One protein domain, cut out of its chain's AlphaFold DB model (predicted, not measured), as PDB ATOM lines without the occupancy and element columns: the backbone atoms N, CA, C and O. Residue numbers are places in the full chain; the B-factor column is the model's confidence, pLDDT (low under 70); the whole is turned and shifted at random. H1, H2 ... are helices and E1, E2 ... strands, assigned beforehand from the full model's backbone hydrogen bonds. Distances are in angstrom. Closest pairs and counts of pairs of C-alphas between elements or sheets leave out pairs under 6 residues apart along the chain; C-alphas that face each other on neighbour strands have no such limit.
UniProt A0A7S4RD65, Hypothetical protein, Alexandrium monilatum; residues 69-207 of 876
ATOM      1  N   GLU A  69     210.116 123.437 231.325       81.38
ATOM      2  CA  GLU A  69     210.946 122.253 231.533       81.38
ATOM      3  C   GLU A  69     210.513 121.416 232.750       81.38
ATOM      4  O   GLU A  69     210.520 120.191 232.657       81.38
ATOM      5  N   LEU A  70     210.086 122.039 233.858       82.69
ATOM      6  CA  LEU A  70     209.659 121.312 235.067       82.69
ATOM      7  C   LEU A  70     208.283 120.660 234.906       82.69
ATOM      8  O   LEU A  70     208.043 119.582 235.446       82.69
ATOM      9  N   GLU A  71     207.395 121.290 234.137       87.12
ATOM     10  CA  GLU A  71     206.088 120.726 233.797       87.12
ATOM     11  C   GLU A  71     206.238 119.498 232.883       87.12
ATOM     12  O   GLU A  71     205.648 118.444 233.126       87.12
ATOM     13  N   ALA A  72     207.110 119.593 231.874       89.19
ATOM     14  CA  ALA A  72     207.456 118.454 231.028       89.19
ATOM     15  C   ALA A  72     208.163 117.338 231.822       89.19
ATOM     16  O   ALA A  72     207.914 116.152 231.590       89.19
ATOM     17  N   GLU A  73     209.024 117.696 232.780       90.69
ATOM     18  CA  GLU A  73     209.700 116.731 233.644       90.69
ATOM     19  C   GLU A  73     208.732 116.026 234.603       90.69
ATOM     20  O   GLU A  73     208.825 114.810 234.768       90.69
ATOM     21  N   GLY A  74     207.761 116.735 235.184       92.56
ATOM     22  CA  GLY A  74     206.743 116.105 236.022       92.56
ATOM     23  C   GLY A  74     205.804 115.196 235.235       92.56
ATOM     24  O   GLY A  74     205.537 114.085 235.690       92.56
ATOM     25  N   ALA A  75     205.399 115.575 234.019       93.88
ATOM     26  CA  ALA A  75     204.626 114.690 233.144       93.88
ATOM     27  C   ALA A  75     205.395 113.398 232.803       93.88
ATOM     28  O   ALA A  75     204.813 112.311 232.826       93.88
ATOM     29  N   ARG A  76     206.715 113.494 232.562       95.44
ATOM     30  CA  ARG A  76     207.590 112.320 232.383       95.44
ATOM     31  C   ARG A  76     207.586 111.430 233.625       95.44
ATOM     32  O   ARG A  76     207.379 110.230 233.499       95.44
ATOM     33  N   LEU A  77     207.774 112.010 234.813       94.50
ATOM     34  CA  LEU A  77     207.768 111.259 236.075       94.50
ATOM     35  C   LEU A  77     206.428 110.550 236.307       94.50
ATOM     36  O   LEU A  77     206.411 109.380 236.674       94.50
ATOM     37  N   VAL A  78     205.300 111.217 236.062       95.19
ATOM     38  CA  VAL A  78     203.977 110.588 236.194       95.19
ATOM     39  C   VAL A  78     203.819 109.431 235.201       95.19
ATOM     40  O   VAL A  78     203.313 108.379 235.580       95.19
ATOM     41  N   SER A  79     204.315 109.573 233.966       95.31
ATOM     42  CA  SER A  79     204.288 108.498 232.960       95.31
ATOM     43  C   SER A  79     205.153 107.305 233.345       95.31
ATOM     44  O   SER A  79     204.714 106.159 233.222       95.31
ATOM     45  N   ASP A  80     206.346 107.555 233.878       93.12
ATOM     46  CA  ASP A  80     207.228 106.499 234.360       93.12
ATOM     47  C   ASP A  80     206.589 105.760 235.556       93.12
ATOM     48  O   ASP A  80     206.628 104.530 235.605       93.12
ATOM     49  N   VAL A  81     205.940 106.473 236.495       91.75
ATOM     50  CA  VAL A  81     205.193 105.853 237.609       91.75
ATOM     51  C   VAL A  81     204.016 105.025 237.087       91.75
ATOM     52  O   VAL A  81     203.887 103.855 237.449       91.75
ATOM     53  N   ALA A  82     203.181 105.593 236.217       92.25
ATOM     54  CA  ALA A  82     202.011 104.915 235.663       92.25
ATOM     55  C   ALA A  82     202.395 103.645 234.882       92.25
ATOM     56  O   ALA A  82     201.744 102.611 235.021       92.25
ATOM     57  N   SER A  83     203.504 103.691 234.139       92.19
ATOM     58  CA  SER A  83     204.056 102.539 233.412       92.19
ATOM     59  C   SER A  83     204.597 101.445 234.338       92.19
ATOM     60  O   SER A  83     204.613 100.272 233.965       92.19
ATOM     61  N   LEU A  84     205.052 101.800 235.546       89.56
ATOM     62  CA  LEU A  84     205.473 100.827 236.558       89.56
ATOM     63  C   LEU A  84     204.286 100.152 237.251       89.56
ATOM     64  O   LEU A  84     204.432  99.034 237.742       89.56
ATOM     65  N   TRP A  85     203.130 100.815 237.321       88.88
ATOM     66  CA  TRP A  85     201.961 100.288 238.030       88.88
ATOM     67  C   TRP A  85     201.306  99.128 237.312       88.88
ATOM     68  O   TRP A  85     200.858  98.189 237.971       88.88
ATOM     69  N   SER A  86     201.227  99.200 235.986       87.25
ATOM     70  CA  SER A  86     200.620  98.151 235.188       87.25
ATOM     71  C   SER A  86     201.087  98.192 233.739       87.25
ATOM     72  O   SER A  86     201.231  99.255 233.144       87.25
ATOM     73  N   SER A  87     201.250  97.001 233.165       89.31
ATOM     74  CA  SER A  87     201.406  96.816 231.714       89.31
ATOM     75  C   SER A  87     200.077  96.519 231.007       89.31
ATOM     76  O   SER A  87     200.002  96.571 229.782       89.31
ATOM     77  N   LYS A  88     199.032  96.210 231.785       92.00
ATOM     78  CA  LYS A  88     197.677  95.888 231.327       92.00
ATOM     79  C   LYS A  88     196.861  97.143 231.007       92.00
ATOM     80  O   LYS A  88     196.103  97.141 230.042       92.00
ATOM     81  N   TYR A  89     196.999  98.198 231.809       92.56
ATOM     82  CA  TYR A  89     196.230  99.434 231.649       92.56
ATOM     83  C   TYR A  89     196.956 100.441 230.750       92.56
ATOM     84  O   TYR A  89     198.126 100.761 230.959       92.56
ATOM     85  N   LEU A  90     196.232 101.000 229.781       92.00
ATOM     86  CA  LEU A  90     196.654 102.193 229.056       92.00
ATOM     87  C   LEU A  90     196.453 103.414 229.949       92.00
ATOM     88  O   LEU A  90     195.418 103.527 230.611       92.00
ATOM     89  N   HIS A  91     197.411 104.340 229.938       94.12
ATOM     90  CA  HIS A  91     197.315 105.576 230.702       94.12
ATOM     91  C   HIS A  91     197.428 106.819 229.817       94.12
ATOM     92  O   HIS A  91     198.177 106.842 228.841       94.12
ATOM     93  N   TYR A  92     196.677 107.859 230.170       93.50
ATOM     94  CA  TYR A  92     196.720 109.175 229.538       93.50
ATOM     95  C   TYR A  92     196.946 110.243 230.603       93.50
ATOM     96  O   TYR A  92     196.257 110.241 231.620       93.50
ATOM     97  N   ILE A  93     197.894 111.155 230.373       95.00
ATOM     98  CA  ILE A  93     198.279 112.180 231.349       95.00
ATOM     99  C   ILE A  93     197.898 113.559 230.825       95.00
ATOM    100  O   ILE A  93     198.271 113.939 229.715       95.00
ATOM    101  N   ARG A  94     197.184 114.321 231.651       93.75
ATOM    102  CA  ARG A  94     196.779 115.701 231.403       93.75
ATOM    103  C   ARG A  94     197.452 116.625 232.429       93.75
ATOM    104  O   ARG A  94     197.189 116.482 233.623       93.75
ATOM    105  N   PRO A  95     198.315 117.565 232.012       93.19
ATOM    106  CA  PRO A  95     198.842 118.586 232.913       93.19
ATOM    107  C   PRO A  95     197.763 119.639 233.214       93.19
ATOM    108  O   PRO A  95     197.015 120.038 232.321       93.19
ATOM    109  N   HIS A  96     197.685 120.087 234.467       89.62
ATOM    110  CA  HIS A  96     196.742 121.118 234.922       89.62
ATOM    111  C   HIS A  96     197.410 122.468 235.224       89.62
ATOM    112  O   HIS A  96     196.708 123.446 235.486       89.62
ATOM    113  N   GLY A  97     198.741 122.547 235.148       88.38
ATOM    114  CA  GLY A  97     199.527 123.737 235.474       88.38
ATOM    115  C   GLY A  97     200.024 123.759 236.925       88.38
ATOM    116  O   GLY A  97     199.986 122.750 237.632       88.38
ATOM    117  N   CYS A  98     200.538 124.914 237.356       86.56
ATOM    118  CA  CYS A  98     201.130 125.109 238.682       86.56
ATOM    119  C   CYS A  98     200.212 125.944 239.581       86.56
ATOM    120  O   CYS A  98     199.898 127.086 239.244       86.56
ATOM    121  N   TYR A  99     199.829 125.394 240.735       86.00
ATOM    122  CA  TYR A  99     199.066 126.088 241.777       86.00
ATOM    123  C   TYR A  99     199.628 125.699 243.144       86.00
ATOM    124  O   TYR A  99     200.031 124.551 243.344       86.00
ATOM    125  N   ASP A 100     199.666 126.655 244.073       82.38
ATOM    126  CA  ASP A 100     200.138 126.444 245.453       82.38
ATOM    127  C   ASP A 100     201.567 125.858 245.549       82.38
ATOM    128  O   ASP A 100     201.881 125.002 246.372       82.38
ATOM    129  N   GLY A 101     202.457 126.276 244.637       85.25
ATOM    130  CA  GLY A 101     203.855 125.823 244.607       85.25
ATOM    131  C   GLY A 101     204.070 124.385 244.110       85.25
ATOM    132  O   GLY A 101     205.181 123.863 244.224       85.25
ATOM    133  N   ALA A 102     203.045 123.743 243.541       90.88
ATOM    134  CA  ALA A 102     203.129 122.397 242.982       90.88
ATOM    135  C   ALA A 102     202.573 122.327 241.553       90.88
ATOM    136  O   ALA A 102     201.634 123.037 241.197       90.88
ATOM    137  N   PHE A 103     203.142 121.437 240.737       92.75
ATOM    138  CA  PHE A 103     202.642 121.134 239.395       92.75
ATOM    139  C   PHE A 103     201.677 119.956 239.448       92.75
ATOM    140  O   PHE A 103     202.048 118.886 239.935       92.75
ATOM    141  N   HIS A 104     200.472 120.140 238.919       94.06
ATOM    142  CA  HIS A 104     199.388 119.166 239.014       94.06
ATOM    143  C   HIS A 104     199.198 118.405 237.710       94.06
ATOM    144  O   HIS A 104     199.192 118.992 236.626       94.06
ATOM    145  N   TYR A 105     198.989 117.097 237.822       95.56
ATOM    146  CA  TYR A 105     198.751 116.202 236.697       95.56
ATOM    147  C   TYR A 105     197.582 115.274 237.009       95.56
ATOM    148  O   TYR A 105     197.424 114.793 238.127       95.56
ATOM    149  N   GLU A 106     196.788 114.981 235.996       95.44
ATOM    150  CA  GLU A 106     195.727 113.986 236.039       95.44
ATOM    151  C   GLU A 106     196.133 112.810 235.153       95.44
ATOM    152  O   GLU A 106     196.423 112.990 233.972       95.44
ATOM    153  N   CYS A 107     196.190 111.611 235.722       95.50
ATOM    154  CA  CYS A 107     196.509 110.380 235.014       95.50
ATOM    155  C   CYS A 107     195.278 109.473 234.987       95.50
ATOM    156  O   CYS A 107     194.799 109.026 236.029       95.50
ATOM    157  N   LEU A 108     194.783 109.190 233.786       93.19
ATOM    158  CA  LEU A 108     193.622 108.341 233.543       93.19
ATOM    159  C   LEU A 108     194.085 106.946 233.137       93.19
ATOM    160  O   LEU A 108     194.756 106.818 232.117       93.19
ATOM    161  N   PHE A 109     193.705 105.914 233.887       94.00
ATOM    162  CA  PHE A 109     193.955 104.511 233.554       94.00
ATOM    163  C   PHE A 109     192.713 103.877 232.929       94.00
ATOM    164  O   PHE A 109     191.603 104.018 233.440       94.00
ATOM    165  N   SER A 110     192.905 103.137 231.840       91.56
ATOM    166  CA  SER A 110     191.840 102.444 231.115       91.56
ATOM    167  C   SER A 110     192.313 101.098 230.567       91.56
ATOM    168  O   SER A 110     193.493 100.921 230.277       91.56
ATOM    169  N   CYS A 111     191.404 100.134 230.427       90.50
ATOM    170  CA  CYS A 111     191.718  98.796 229.916       90.50
ATOM    171  C   CYS A 111     190.757  98.427 228.769       90.50
ATOM    172  O   CYS A 111     189.833  97.642 228.986       90.50
ATOM    173  N   PRO A 112     190.916  99.013 227.566       85.12
ATOM    174  CA  PRO A 112     190.087  98.646 226.420       85.12
ATOM    175  C   PRO A 112     190.357  97.195 226.001       85.12
ATOM    176  O   PRO A 112     191.486  96.710 226.088       85.12
ATOM    177  N   THR A 113     189.326  96.502 225.523       82.44
ATOM    178  CA  THR A 113     189.436  95.136 224.992       82.44
ATOM    179  C   THR A 113     189.068  95.116 223.510       82.44
ATOM    180  O   THR A 113     188.482  96.060 222.988       82.44
ATOM    181  N   ASN A 114     189.397  94.034 222.800       76.69
ATOM    182  CA  ASN A 114     189.008  93.898 221.389       76.69
ATOM    183  C   ASN A 114     187.480  93.820 221.203       76.69
ATOM    184  O   ASN A 114     186.980  94.173 220.139       76.69
ATOM    185  N   GLU A 115     186.753  93.361 222.225       75.50
ATOM    186  CA  GLU A 115     185.287  93.255 222.225       75.50
ATOM    187  C   GLU A 115     184.618  94.576 222.641       75.50
ATOM    188  O   GLU A 115     183.544  94.908 222.142       75.50
ATOM    189  N   ALA A 116     185.279  95.360 223.499       75.38
ATOM    190  CA  ALA A 116     184.862  96.689 223.929       75.38
ATOM    191  C   ALA A 116     186.036  97.677 223.755       75.38
ATOM    192  O   ALA A 116     186.789  97.932 224.703       75.38
ATOM    193  N   PRO A 117     186.224  98.243 222.543       74.19
ATOM    194  CA  PRO A 117     187.326  99.170 222.269       74.19
ATOM    195  C   PRO A 117     187.208 100.474 223.071       74.19
ATOM    196  O   PRO A 117     188.191 101.197 223.239       74.19
ATOM    197  N   VAL A 118     186.011 100.764 223.588       75.50
ATOM    198  CA  VAL A 118     185.771 101.803 224.584       75.50
ATOM    199  C   VAL A 118     185.769 101.136 225.966       75.50
ATOM    200  O   VAL A 118     184.944 100.251 226.193       75.50
ATOM    201  N   PRO A 119     186.679 101.517 226.879       76.56
ATOM    202  CA  PRO A 119     186.748 100.932 228.214       76.56
ATOM    203  C   PRO A 119     185.451 101.217 228.979       76.56
ATOM    204  O   PRO A 119     184.977 102.354 228.980       76.56
ATOM    205  N   SER A 120     184.897 100.194 229.635       74.62
ATOM    206  CA  SER A 120     183.698 100.312 230.474       74.62
ATOM    207  C   SER A 120     183.927 101.251 231.651       74.62
ATOM    208  O   SER A 120     183.019 101.985 232.004       74.62
ATOM    209  N   VAL A 121     185.125 101.245 232.240       83.44
ATOM    210  CA  VAL A 121     185.492 102.033 233.424       83.44
ATOM    211  C   VAL A 121     186.844 102.708 233.214       83.44
ATOM    212  O   VAL A 121     187.787 102.097 232.697       83.44
ATOM    213  N   VAL A 122     186.956 103.955 233.671       88.50
ATOM    214  CA  VAL A 122     188.218 104.702 233.760       88.50
ATOM    215  C   VAL A 122     188.541 105.002 235.226       88.50
ATOM    216  O   VAL A 122     187.655 105.309 236.020       88.50
ATOM    217  N   ILE A 123     189.820 104.909 235.600       90.62
ATOM    218  CA  ILE A 123     190.306 105.291 236.935       90.62
ATOM    219  C   ILE A 123     191.102 106.586 236.811       90.62
ATOM    220  O   ILE A 123     192.096 106.626 236.085       90.62
ATOM    221  N   CYS A 124     190.696 107.625 237.541       92.25
ATOM    222  CA  CYS A 124     191.420 108.887 237.615       92.25
ATOM    223  C   CYS A 124     192.334 108.940 238.850       92.25
ATOM    224  O   CYS A 124     191.920 108.655 239.977       92.25
ATOM    225  N   VAL A 125     193.597 109.312 238.632       93.44
ATOM    226  CA  VAL A 125     194.604 109.495 239.679       93.44
ATOM    227  C   VAL A 125     195.230 110.868 239.523       93.44
ATOM    228  O   VAL A 125     195.758 111.207 238.463       93.44
ATOM    229  N   ARG A 126     195.195 111.661 240.590       94.69
ATOM    230  CA  ARG A 126     195.779 113.002 240.604       94.69
ATOM    231  C   ARG A 126     197.167 112.958 241.208       94.69
ATOM    232  O   ARG A 126     197.354 112.369 242.269       94.69
ATOM    233  N   PHE A 127     198.110 113.612 240.550       95.25
ATOM    234  CA  PHE A 127     199.502 113.736 240.952       95.25
ATOM    235  C   PHE A 127     199.859 115.207 241.177       95.25
ATOM    236  O   PHE A 127     199.409 116.075 240.432       95.25
ATOM    237  N   ALA A 128     200.718 115.476 242.158       94.81
ATOM    238  CA  ALA A 128     201.304 116.786 242.411       94.81
ATOM    239  C   ALA A 128     202.816 116.653 242.579       94.81
ATOM    240  O   ALA A 128     203.301 115.973 243.488       94.81
ATOM    241  N   LEU A 129     203.571 117.323 241.712       93.69
ATOM    242  CA  LEU A 129     205.013 117.469 241.844       93.69
ATOM    243  C   LEU A 129     205.315 118.749 242.623       93.69
ATOM    244  O   LEU A 129     205.170 119.855 242.101       93.69
ATOM    245  N   VAL A 130     205.783 118.594 243.858       91.44
ATOM    246  CA  VAL A 130     206.217 119.711 244.698       91.44
ATOM    247  C   VAL A 130     207.703 119.946 244.436       91.44
ATOM    248  O   VAL A 130     208.566 119.234 244.960       91.44
ATOM    249  N   ALA A 131     208.000 120.920 243.573       78.88
ATOM    250  CA  ALA A 131     209.349 121.268 243.139       78.88
ATOM    251  C   ALA A 131     209.625 122.756 243.407       78.88
ATOM    252  O   ALA A 131     209.495 123.591 242.519       78.88
ATOM    253  N   GLY A 132     210.024 123.087 244.640       67.19
ATOM    254  CA  GLY A 132     210.442 124.443 245.021       67.19
ATOM    255  C   GLY A 132     209.667 125.008 246.212       67.19
ATOM    256  O   GLY A 132     208.452 125.127 246.179       67.19
ATOM    257  N   GLY A 133     210.396 125.340 247.279       61.09
ATOM    258  CA  GLY A 133     209.890 125.802 248.577       61.09
ATOM    259  C   GLY A 133     210.885 125.426 249.682       61.09
ATOM    260  O   GLY A 133     211.885 124.777 249.390       61.09
ATOM    261  N   SER A 134     210.643 125.777 250.951       50.50
ATOM    262  CA  SER A 134     211.524 125.436 252.097       50.50
ATOM    263  C   SER A 134     211.744 123.923 252.325       50.50
ATOM    264  O   SER A 134     212.480 123.527 253.232       50.50
ATOM    265  N   ALA A 135     211.124 123.067 251.505       57.38
ATOM    266  CA  ALA A 135     211.280 121.625 251.523       57.38
ATOM    267  C   ALA A 135     212.644 121.197 250.930       57.38
ATOM    268  O   ALA A 135     212.960 121.524 249.787       57.38
ATOM    269  N   PRO A 136     213.451 120.407 251.661       62.88
ATOM    270  CA  PRO A 136     214.815 120.065 251.256       62.88
ATOM    271  C   PRO A 136     214.920 119.071 250.080       62.88
ATOM    272  O   PRO A 136     216.030 118.834 249.605       62.88
ATOM    273  N   ARG A 137     213.814 118.455 249.619       79.69
ATOM    274  CA  ARG A 137     213.796 117.471 248.513       79.69
ATOM    275  C   ARG A 137     212.485 117.538 247.708       79.69
ATOM    276  O   ARG A 137     211.437 117.705 248.330       79.69
ATOM    277  N   PRO A 138     212.528 117.381 246.370       84.94
ATOM    278  CA  PRO A 138     211.329 117.299 245.538       84.94
ATOM    279  C   PRO A 138     210.557 116.008 245.829       84.94
ATOM    280  O   PRO A 138     211.160 114.956 246.052       84.94
ATOM    281  N   ARG A 139     209.224 116.094 245.836       88.81
ATOM    282  CA  ARG A 139     208.316 114.988 246.192       88.81
ATOM    283  C   ARG A 139     207.214 114.876 245.144       88.81
ATOM    284  O   ARG A 139     206.696 115.902 244.699       88.81
ATOM    285  N   LEU A 140     206.861 113.648 244.768       92.06
ATOM    286  CA  LEU A 140     205.716 113.369 243.901       92.06
ATOM    287  C   LEU A 140     204.599 112.764 244.751       92.06
ATOM    288  O   LEU A 140     204.712 111.636 245.223       92.06
ATOM    289  N   LEU A 141     203.541 113.533 244.969       92.75
ATOM    290  CA  LEU A 141     202.368 113.108 245.722       92.75
ATOM    291  C   LEU A 141     201.298 112.611 244.757       92.75
ATOM    292  O   LEU A 141     201.193 113.133 243.649       92.75
ATOM    293  N   PHE A 142     200.492 111.635 245.167       92.50
ATOM    294  CA  PHE A 142     199.340 111.204 244.385       92.50
ATOM    295  C   PHE A 142     198.171 110.741 245.249       92.50
ATOM    296  O   PHE A 142     198.354 110.304 246.385       92.50
ATOM    297  N   ARG A 143     196.965 110.829 244.689       91.38
ATOM    298  CA  ARG A 143     195.727 110.323 245.291       91.38
ATOM    299  C   ARG A 143     194.773 109.800 244.219       91.38
ATOM    300  O   ARG A 143     194.777 110.295 243.089       91.38
ATOM    301  N   PHE A 144     193.952 108.826 244.583       88.75
ATOM    302  CA  PHE A 144     192.864 108.331 243.737       88.75
ATOM    303  C   PHE A 144     191.638 109.248 243.866       88.75
ATOM    304  O   PHE A 144     191.484 109.926 244.878       88.75
ATOM    305  N   GLU A 145     190.792 109.295 242.836       80.81
ATOM    306  CA  GLU A 145     189.600 110.160 242.770       80.81
ATOM    307  C   GLU A 145     188.652 110.017 243.974       80.81
ATOM    308  O   GLU A 145     188.177 111.024 244.488       80.81
ATOM    309  N   GLU A 146     188.445 108.790 244.458       71.50
ATOM    310  CA  GLU A 146     187.519 108.448 245.553       71.50
ATOM    311  C   GLU A 146     188.269 107.984 246.825       71.50
ATOM    312  O   GLU A 146     187.714 107.283 247.667       71.50
ATOM    313  N   GLY A 147     189.563 108.309 246.960       68.81
ATOM    314  CA  GLY A 147     190.399 107.855 248.078       68.81
ATOM    315  C   GLY A 147     190.926 108.987 248.961       68.81
ATOM    316  O   GLY A 147     191.603 109.888 248.472       68.81
ATOM    317  N   ASP A 148     190.732 108.866 250.279       68.12
ATOM    318  CA  ASP A 148     191.260 109.818 251.278       68.12
ATOM    319  C   ASP A 148     192.768 109.666 251.537       68.12
ATOM    320  O   ASP A 148     193.407 110.504 252.179       68.12
ATOM    321  N   LEU A 149     193.368 108.578 251.045       77.69
ATOM    322  CA  LEU A 149     194.772 108.268 251.283       77.69
ATOM    323  C   LEU A 149     195.681 109.030 250.314       77.69
ATOM    324  O   LEU A 149     195.706 108.783 249.108       77.69
ATOM    325  N   LEU A 150     196.477 109.934 250.884       82.94
ATOM    326  CA  LEU A 150     197.576 110.598 250.198       82.94
ATOM    327  C   LEU A 150     198.796 109.677 250.160       82.94
ATOM    328  O   LEU A 150     199.307 109.256 251.198       82.94
ATOM    329  N   HIS A 151     199.298 109.418 248.961       86.12
ATOM    330  CA  HIS A 151     200.481 108.607 248.747       86.12
ATOM    331  C   HIS A 151     201.657 109.461 248.282       86.12
ATOM    332  O   HIS A 151     201.494 110.465 247.588       86.12
ATOM    333  N   GLU A 152     202.864 109.039 248.647       87.62
ATOM    334  CA  GLU A 152     204.098 109.715 248.268       87.62
ATOM    335  C   GLU A 152     205.049 108.770 247.542       87.62
ATOM    336  O   GLU A 152     205.315 107.646 247.980       87.62
ATOM    337  N   TRP A 153     205.622 109.286 246.457       86.75
ATOM    338  CA  TRP A 153     206.746 108.685 245.769       86.75
ATOM    339  C   TRP A 153     208.025 109.494 245.986       86.75
ATOM    340  O   TRP A 153     208.105 110.678 245.638       86.75
ATOM    341  N   ALA A 154     209.051 108.836 246.530       82.75
ATOM    342  CA  ALA A 154     210.367 109.437 246.693       82.75
ATOM    343  C   ALA A 154     211.053 109.635 245.330       82.75
ATOM    344  O   ALA A 154     211.074 108.737 244.482       82.75
ATOM    345  N   LEU A 155     211.632 110.820 245.126       88.00
ATOM    346  CA  LEU A 155     212.381 111.158 243.919       88.00
ATOM    347  C   LEU A 155     213.883 111.192 244.217       88.00
ATOM    348  O   LEU A 155     214.333 111.796 245.194       88.00
ATOM    349  N   GLY A 156     214.662 110.545 243.355       87.12
ATOM    350  CA  GLY A 156     216.115 110.647 243.309       87.12
ATOM    351  C   GLY A 156     216.555 111.738 242.337       87.12
ATOM    352  O   GLY A 156     215.809 112.121 241.434       87.12
ATOM    353  N   ARG A 157     217.783 112.233 242.504       87.94
ATOM    354  CA  ARG A 157     218.417 113.152 241.554       87.94
ATOM    355  C   ARG A 157     219.627 112.467 240.936       87.94
ATOM    356  O   ARG A 157     220.488 111.994 241.676       87.94
ATOM    357  N   GLY A 158     219.638 112.350 239.611       86.12
ATOM    358  CA  GLY A 158     220.736 111.747 238.862       86.12
ATOM    359  C   GLY A 158     221.967 112.650 238.827       86.12
ATOM    360  O   GLY A 158     221.887 113.839 239.149       86.12
ATOM    361  N   ASP A 159     223.099 112.095 238.396       83.06
ATOM    362  CA  ASP A 159     224.354 112.842 238.207       83.06
ATOM    363  C   ASP A 159     224.228 113.942 237.130       83.06
ATOM    364  O   ASP A 159     224.988 114.907 237.118       83.06
ATOM    365  N   ASP A 160     223.231 113.822 236.249       82.69
ATOM    366  CA  ASP A 160     222.837 114.797 235.227       82.69
ATOM    367  C   ASP A 160     221.882 115.889 235.754       82.69
ATOM    368  O   ASP A 160     221.452 116.767 235.006       82.69
ATOM    369  N   GLY A 161     221.538 115.838 237.043       80.06
ATOM    370  CA  GLY A 161     220.640 116.779 237.702       80.06
ATOM    371  C   GLY A 161     219.149 116.518 237.470       80.06
ATOM    372  O   GLY A 161     218.348 117.225 238.096       80.06
ATOM    373  N   ARG A 162     218.781 115.520 236.648       88.25
ATOM    374  CA  ARG A 162     217.390 115.147 236.353       88.25
ATOM    375  C   ARG A 162     216.769 114.343 237.485       88.25
ATOM    376  O   ARG A 162     217.450 113.599 238.198       88.25
ATOM    377  N   LEU A 163     215.459 114.487 237.643       89.19
ATOM    378  CA  LEU A 163     214.701 113.717 238.620       89.19
ATOM    379  C   LEU A 163     214.377 112.333 238.062       89.19
ATOM    380  O   LEU A 163     213.915 112.197 236.927       89.19
ATOM    381  N   PHE A 164     214.593 111.301 238.870       90.06
ATOM    382  CA  PHE A 164     214.210 109.932 238.544       90.06
ATOM    383  C   PHE A 164     213.472 109.286 239.712       90.06
ATOM    384  O   PHE A 164     213.612 109.673 240.873       90.06
ATOM    385  N   ILE A 165     212.682 108.271 239.402       87.88
ATOM    386  CA  ILE A 165     211.866 107.563 240.382       87.88
ATOM    387  C   ILE A 165     212.718 106.506 241.082       87.88
ATOM    388  O   ILE A 165     213.270 105.613 240.434       87.88
ATOM    389  N   THR A 166     212.800 106.554 242.412       81.50
ATOM    390  CA  THR A 166     213.448 105.484 243.180       81.50
ATOM    391  C   THR A 166     212.483 104.313 243.364       81.50
ATOM    392  O   THR A 166     211.423 104.460 243.975       81.50
ATOM    393  N   LYS A 167     212.831 103.136 242.832       69.88
ATOM    394  CA  LYS A 167     212.033 101.911 243.006       69.88
ATOM    395  C   LYS A 167     212.118 101.413 244.455       69.88
ATOM    396  O   LYS A 167     213.209 101.313 245.010       69.88
ATOM    397  N   GLY A 168     210.972 101.077 245.052       61.72
ATOM    398  CA  GLY A 168     210.892 100.401 246.356       61.72
ATOM    399  C   GLY A 168     210.996 101.282 247.611       61.72
ATOM    400  O   GLY A 168     210.956 100.738 248.713       61.72
ATOM    401  N   GLN A 169     211.092 102.611 247.485       57.53
ATOM    402  CA  GLN A 169     211.017 103.545 248.619       57.53
ATOM    403  C   GLN A 169     209.736 104.375 248.540       57.53
ATOM    404  O   GLN A 169     209.657 105.370 247.826       57.53
ATOM    405  N   GLN A 170     208.725 103.919 249.272       68.06
ATOM    406  CA  GLN A 170     207.414 104.543 249.378       68.06
ATOM    407  C   GLN A 170     207.051 104.621 250.863       68.06
ATOM    408  O   GLN A 170     206.635 103.625 251.460       68.06
ATOM    409  N   GLU A 171     207.267 105.773 251.497       56.56
ATOM    410  CA  GLU A 171     206.806 105.995 252.869       56.56
ATOM    411  C   GLU A 171     205.282 106.203 252.832       56.56
ATOM    412  O   GLU A 171     204.802 107.231 252.376       56.56
ATOM    413  N   GLY A 172     204.503 105.198 253.251       59.03
ATOM    414  CA  GLY A 172     203.034 105.300 253.316       59.03
ATOM    415  C   GLY A 172     202.263 104.969 252.026       59.03
ATOM    416  O   GLY A 172     201.095 105.333 251.908       59.03
ATOM    417  N   SER A 173     202.867 104.267 251.060       64.38
ATOM    418  CA  SER A 173     202.190 103.840 249.819       64.38
ATOM    419  C   SER A 173     202.259 102.317 249.579       64.38
ATOM    420  O   SER A 173     202.948 101.586 250.297       64.38
ATOM    421  N   LEU A 174     201.441 101.815 248.644       66.88
ATOM    422  CA  LEU A 174     201.273 100.389 248.332       66.88
ATOM    423  C   LEU A 174     202.591  99.758 247.857       66.88
ATOM    424  O   LEU A 174     203.312 100.327 247.052       66.88
ATOM    425  N   ARG A 175     202.915  98.541 248.313       71.31
ATOM    426  CA  ARG A 175     204.167  97.872 247.908       71.31
ATOM    427  C   ARG A 175     204.266  97.724 246.383       71.31
ATOM    428  O   ARG A 175     203.266  97.486 245.705       71.31
ATOM    429  N   ASP A 176     205.495  97.798 245.876       66.25
ATOM    430  CA  ASP A 176     205.804  97.580 244.460       66.25
ATOM    431  C   ASP A 176     205.197  96.252 243.957       66.25
ATOM    432  O   ASP A 176     205.219  95.239 244.662       66.25
ATOM    433  N   GLY A 177     204.588  96.278 242.768       72.00
ATOM    434  CA  GLY A 177     203.863  95.141 242.180       72.00
ATOM    435  C   GLY A 177     202.444  94.870 242.715       72.00
ATOM    436  O   GLY A 177     201.795  93.932 242.248       72.00
ATOM    437  N   VAL A 178     201.926  95.656 243.671       81.31
ATOM    438  CA  VAL A 178     200.531  95.530 244.161       81.31
ATOM    439  C   VAL A 178     199.564  96.458 243.411       81.31
ATOM    440  O   VAL A 178     198.358  96.221 243.424       81.31
ATOM    441  N   PHE A 179     200.078  97.471 242.707       83.94
ATOM    442  CA  PHE A 179     199.273  98.490 242.025       83.94
ATOM    443  C   PHE A 179     198.348  97.926 240.943       83.94
ATOM    444  O   PHE A 179     197.171  98.260 240.946       83.94
ATOM    445  N   GLU A 180     198.811  97.010 240.088       87.00
ATOM    446  CA  GLU A 180     197.944  96.384 239.075       87.00
ATOM    447  C   GLU A 180     196.753  95.647 239.713       87.00
ATOM    448  O   GLU A 180     195.614  95.815 239.286       87.00
ATOM    449  N   LYS A 181     196.983  94.916 240.816       87.19
ATOM    450  CA  LYS A 181     195.905  94.249 241.570       87.19
ATOM    451  C   LYS A 181     194.956  95.242 242.233       87.19
ATOM    452  O   LYS A 181     193.781  94.929 242.420       87.19
ATOM    453  N   TYR A 182     195.476  96.399 242.632       85.75
ATOM    454  CA  TYR A 182     194.685  97.477 243.205       85.75
ATOM    455  C   TYR A 182     193.790  98.122 242.140       85.75
ATOM    456  O   TYR A 182     192.590  98.230 242.366       85.75
ATOM    457  N   LEU A 183     194.327  98.426 240.951       88.12
ATOM    458  CA  LEU A 183     193.548  98.898 239.799       88.12
ATOM    459  C   LEU A 183     192.480  97.870 239.388       88.12
ATOM    460  O   LEU A 183     191.319  98.232 239.230       88.12
ATOM    461  N   ASP A 184     192.827  96.581 239.322       88.75
ATOM    462  CA  ASP A 184     191.875  95.496 239.034       88.75
ATOM    463  C   ASP A 184     190.756  95.388 240.077       88.75
ATOM    464  O   ASP A 184     189.637  94.977 239.763       88.75
ATOM    465  N   ARG A 185     191.062  95.661 241.351       88.69
ATOM    466  CA  ARG A 185     190.057  95.699 242.417       88.69
ATOM    467  C   ARG A 185     189.144  96.909 242.235       88.69
ATOM    468  O   ARG A 185     187.936  96.731 242.286       88.69
ATOM    469  N   TYR A 186     189.717  98.080 241.972       85.44
ATOM    470  CA  TYR A 186     188.978  99.330 241.801       85.44
ATOM    471  C   TYR A 186     188.041  99.292 240.588       85.44
ATOM    472  O   TYR A 186     186.887  99.693 240.688       85.44
ATOM    473  N   VAL A 187     188.494  98.734 239.457       86.38
ATOM    474  CA  VAL A 187     187.626  98.512 238.287       86.38
ATOM    475  C   VAL A 187     186.466  97.588 238.645       86.38
ATOM    476  O   VAL A 187     185.321  97.938 238.386       86.38
ATOM    477  N   ARG A 188     186.735  96.444 239.289       86.06
ATOM    478  CA  ARG A 188     185.675  95.504 239.693       86.06
ATOM    479  C   ARG A 188     184.678  96.128 240.658       86.06
ATOM    480  O   ARG A 188     183.493  95.823 240.580       86.06
ATOM    481  N   GLU A 189     185.146  96.972 241.566       83.56
ATOM    482  CA  GLU A 189     184.300  97.702 242.502       83.56
ATOM    483  C   GLU A 189     183.396  98.688 241.758       83.56
ATOM    484  O   GLU A 189     182.178  98.579 241.882       83.56
ATOM    485  N   LYS A 190     183.950  99.528 240.871       82.94
ATOM    486  CA  LYS A 190     183.159 100.429 240.014       82.94
ATOM    487  C   LYS A 190     182.157  99.678 239.130       82.94
ATOM    488  O   LYS A 190     181.004 100.090 239.029       82.94
ATOM    489  N   GLU A 191     182.544  98.552 238.534       82.19
ATOM    490  CA  GLU A 191     181.639  97.708 237.738       82.19
ATOM    491  C   GLU A 191     180.535  97.071 238.593       82.19
ATOM    492  O   GLU A 191     179.381  97.032 238.174       82.19
ATOM    493  N   THR A 192     180.856  96.615 239.808       81.06
ATOM    494  CA  THR A 192     179.876  96.034 240.741       81.06
ATOM    495  C   THR A 192     178.878  97.085 241.220       81.06
ATOM    496  O   THR A 192     177.688  96.797 241.320       81.06
ATOM    497  N   VAL A 193     179.345  98.303 241.496       75.75
ATOM    498  CA  VAL A 193     178.492  99.424 241.908       75.75
ATOM    499  C   VAL A 193     177.568  99.849 240.761       75.75
ATOM    500  O   VAL A 193     176.363  99.980 240.977       75.75
ATOM    501  N   ARG A 194     178.073  99.918 239.521       75.75
ATOM    502  CA  ARG A 194     177.232 100.158 238.334       75.75
ATOM    503  C   ARG A 194     176.217  99.046 238.088       75.75
ATOM    504  O   ARG A 194     175.066  99.328 237.776       75.75
ATOM    505  N   ALA A 195     176.600  97.783 238.282       73.62
ATOM    506  CA  ALA A 195     175.673  96.654 238.175       73.62
ATOM    507  C   ALA A 195     174.551  96.696 239.233       73.62
ATOM    508  O   ALA A 195     173.495  96.102 239.026       73.62
ATOM    509  N   ARG A 196     174.760  97.412 240.346       71.94
ATOM    510  CA  ARG A 196     173.753  97.674 241.388       71.94
ATOM    511  C   ARG A 196     172.908  98.929 241.122       71.94
ATOM    512  O   ARG A 196     172.086  99.276 241.959       71.94
ATOM    513  N   GLY A 197     173.081  99.579 239.969       67.50
ATOM    514  CA  GLY A 197     172.272 100.721 239.536       67.50
ATOM    515  C   GLY A 197     172.733 102.084 240.053       67.50
ATOM    516  O   GLY A 197     172.025 103.061 239.841       67.50
ATOM    517  N   ILE A 198     173.897 102.168 240.705       64.44
ATOM    518  CA  ILE A 198     174.486 103.440 241.148       64.44
ATOM    519  C   ILE A 198     175.384 103.972 240.030       64.44
ATOM    520  O   ILE A 198     176.331 103.301 239.600       64.44
ATOM    521  N   ASP A 199     175.081 105.176 239.552       66.50
ATOM    522  CA  ASP A 199     175.793 105.796 238.441       66.50
ATOM    523  C   ASP A 199     177.109 106.445 238.907       66.50
ATOM    524  O   ASP A 199     177.122 107.527 239.485       66.50
ATOM    525  N   LEU A 200     178.233 105.757 238.678       62.19
ATOM    526  CA  LEU A 200     179.595 106.256 238.933       62.19
ATOM    527  C   LEU A 200     180.267 106.751 237.642       62.19
ATOM    528  O   LEU A 200     181.428 106.418 237.364       62.19
ATOM    529  N   VAL A 201     179.520 107.429 236.775       63.00
ATOM    530  CA  VAL A 201     180.062 107.992 235.537       63.00
ATOM    531  C   VAL A 201     180.894 109.233 235.877       63.00
ATOM    532  O   VAL A 201     180.436 110.193 236.485       63.00
ATOM    533  N   THR A 202     182.168 109.195 235.502       59.41
ATOM    534  CA  THR A 202     183.091 110.327 235.633       59.41
ATOM    535  C   THR A 202     182.726 111.426 234.632       59.41
ATOM    536  O   THR A 202     182.252 111.141 233.534       59.41
ATOM    537  N   SER A 203     183.048 112.687 234.934       57.12
ATOM    538  CA  SER A 203     182.852 113.823 234.002       57.12
ATOM    539  C   SER A 203     183.466 113.597 232.605       57.12
ATOM    540  O   SER A 203     182.988 114.115 231.593       57.12
ATOM    541  N   PHE A 204     184.517 112.774 232.522       59.25
ATOM    542  CA  PHE A 204     185.101 112.333 231.259       59.25
ATOM    543  C   PHE A 204     184.217 111.323 230.507       59.25
ATOM    544  O   PHE A 204     184.094 111.423 229.286       59.25
ATOM    545  N   GLU A 205     183.594 110.373 231.203       60.44
ATOM    546  CA  GLU A 205     182.654 109.401 230.632       60.44
ATOM    547  C   GLU A 205     181.326 110.068 230.207       60.44
ATOM    548  O   GLU A 205     180.805 109.722 229.146       60.44
ATOM    549  N   GLU A 206     180.847 111.096 230.926       61.22
ATOM    550  CA  GLU A 206     179.666 111.898 230.538       61.22
ATOM    551  C   GLU A 206     179.864 112.614 229.191       61.22
ATOM    552  O   GLU A 206     178.957 112.700 228.362       61.22
ATOM    553  N   SER A 207     181.082 113.106 228.941       59.06
ATOM    554  CA  SER A 207     181.407 113.914 227.758       59.06
ATOM    555  C   SER A 207     181.464 113.136 226.432       59.06
ATOM    556  O   SER A 207     181.683 113.739 225.379       59.06
TER     557      SER A 207
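Overview. This is residues 69 to 207 of the 876 residues of the protein "Hypothetical protein" of Alexandrium monilatum (UniProt A0A7S4RD65). A strongly twisted sheet of six strands, curled like part of a barrel but open, wraps round one long helix, H1. A second long helix, H2, meets the sheet with its residues 183 to 190 and runs on past it, lengthening the whole on the side away from the turn between E5 and E6; a short helix, H3, follows near the end of the printed part. The printed part has 139 residues with three named helices and six named strands, in the order H1 E1 E2 E3 E4 E5 E6 H2 H3. The sheet's order is E1 - E2 - E3 - E4 - E5 - E6, all antiparallel, and the class is mixed, helices and strands. It is compact, with a radius of gyration of the C-alphas of 16.0 A, yet elongated, spanning 49 by 29 by 28 A.

Along the chain. The sheet has E1, residues 90 to 99, 27.2 A long; E2, 102 to 110, 25.8 A; E3, 122 to 130, 25.9 A; E4, 139 to 144, 17.0 A; E5, 151 to 157, 19.9 A; and E6, 163 to 165, 7.0 A. H1, residues 69 to 85, is 24.6 A long and begins at C-alpha 69 (210.946, 122.253, 231.533). H2, residues 179 to 195, is 24.0 A long and ends at C-alpha 195 (175.673, 96.654, 238.175). H3, residues 203 to 206, is 5.1 A long and ends at C-alpha 206 (179.666, 111.898, 230.538).

Arrangement. The six strands form a meander, each strand the antiparallel neighbour of the one before, and E1 and E6 are its edge strands. Within hydrogen-bond range are N 94 and O 106, 2.8 A, in the hairpin E1 and E2; N 105 and O 127, 2.8 A, in E2 and E3; N 128 and O 141, 2.8 A, in E3 and E4; N 153 and O 140, 2.8 A, in E4 and E5; and N 156 and O 164, 2.8 A, in E5 and E6. The pairing of E5 is staggered: residues 151 to 154 pair with E4 and 155 to 157 with E6. The sheet curls round H1: the closest C-alphas of H1 and E1 are those of Ala 82 and His 91, 6.9 A apart, those of H1 and E3 are Gly 74 and Leu 129, 6.2 A apart, and those of H1 and E6 are Leu 77 and Ile 165, 7.0 A apart. H2 is on the sheet, its Val 187 closest to Ile 123 of E3, C-alphas 7.4 A apart. H1 and H2 are close but not clearly touching, about perpendicular at 80 degrees, with the C-alphas of Trp 85 and Phe 179 closest at 5.1 A. H3 is only just not on the sheet, with 4 pairs of C-alphas within 10 A, and is apart from H1 and H2. In H1 and H2 every O i to N i+4 pair is within hydrogen-bond range; H3 is too short for such a pair.

Size, cuts and confidence. The C-alphas of Asp 159 and Gly 197 are the two farthest apart, 53.5 A. The printed part has no cut; the links E2 to E3 and E6 to H2 are long. Mean pLDDT of the printed part is 82.1, and it is under 70 at residues 132 to 136, 147 to 148, 167 to 174, 176 and 197 to 207.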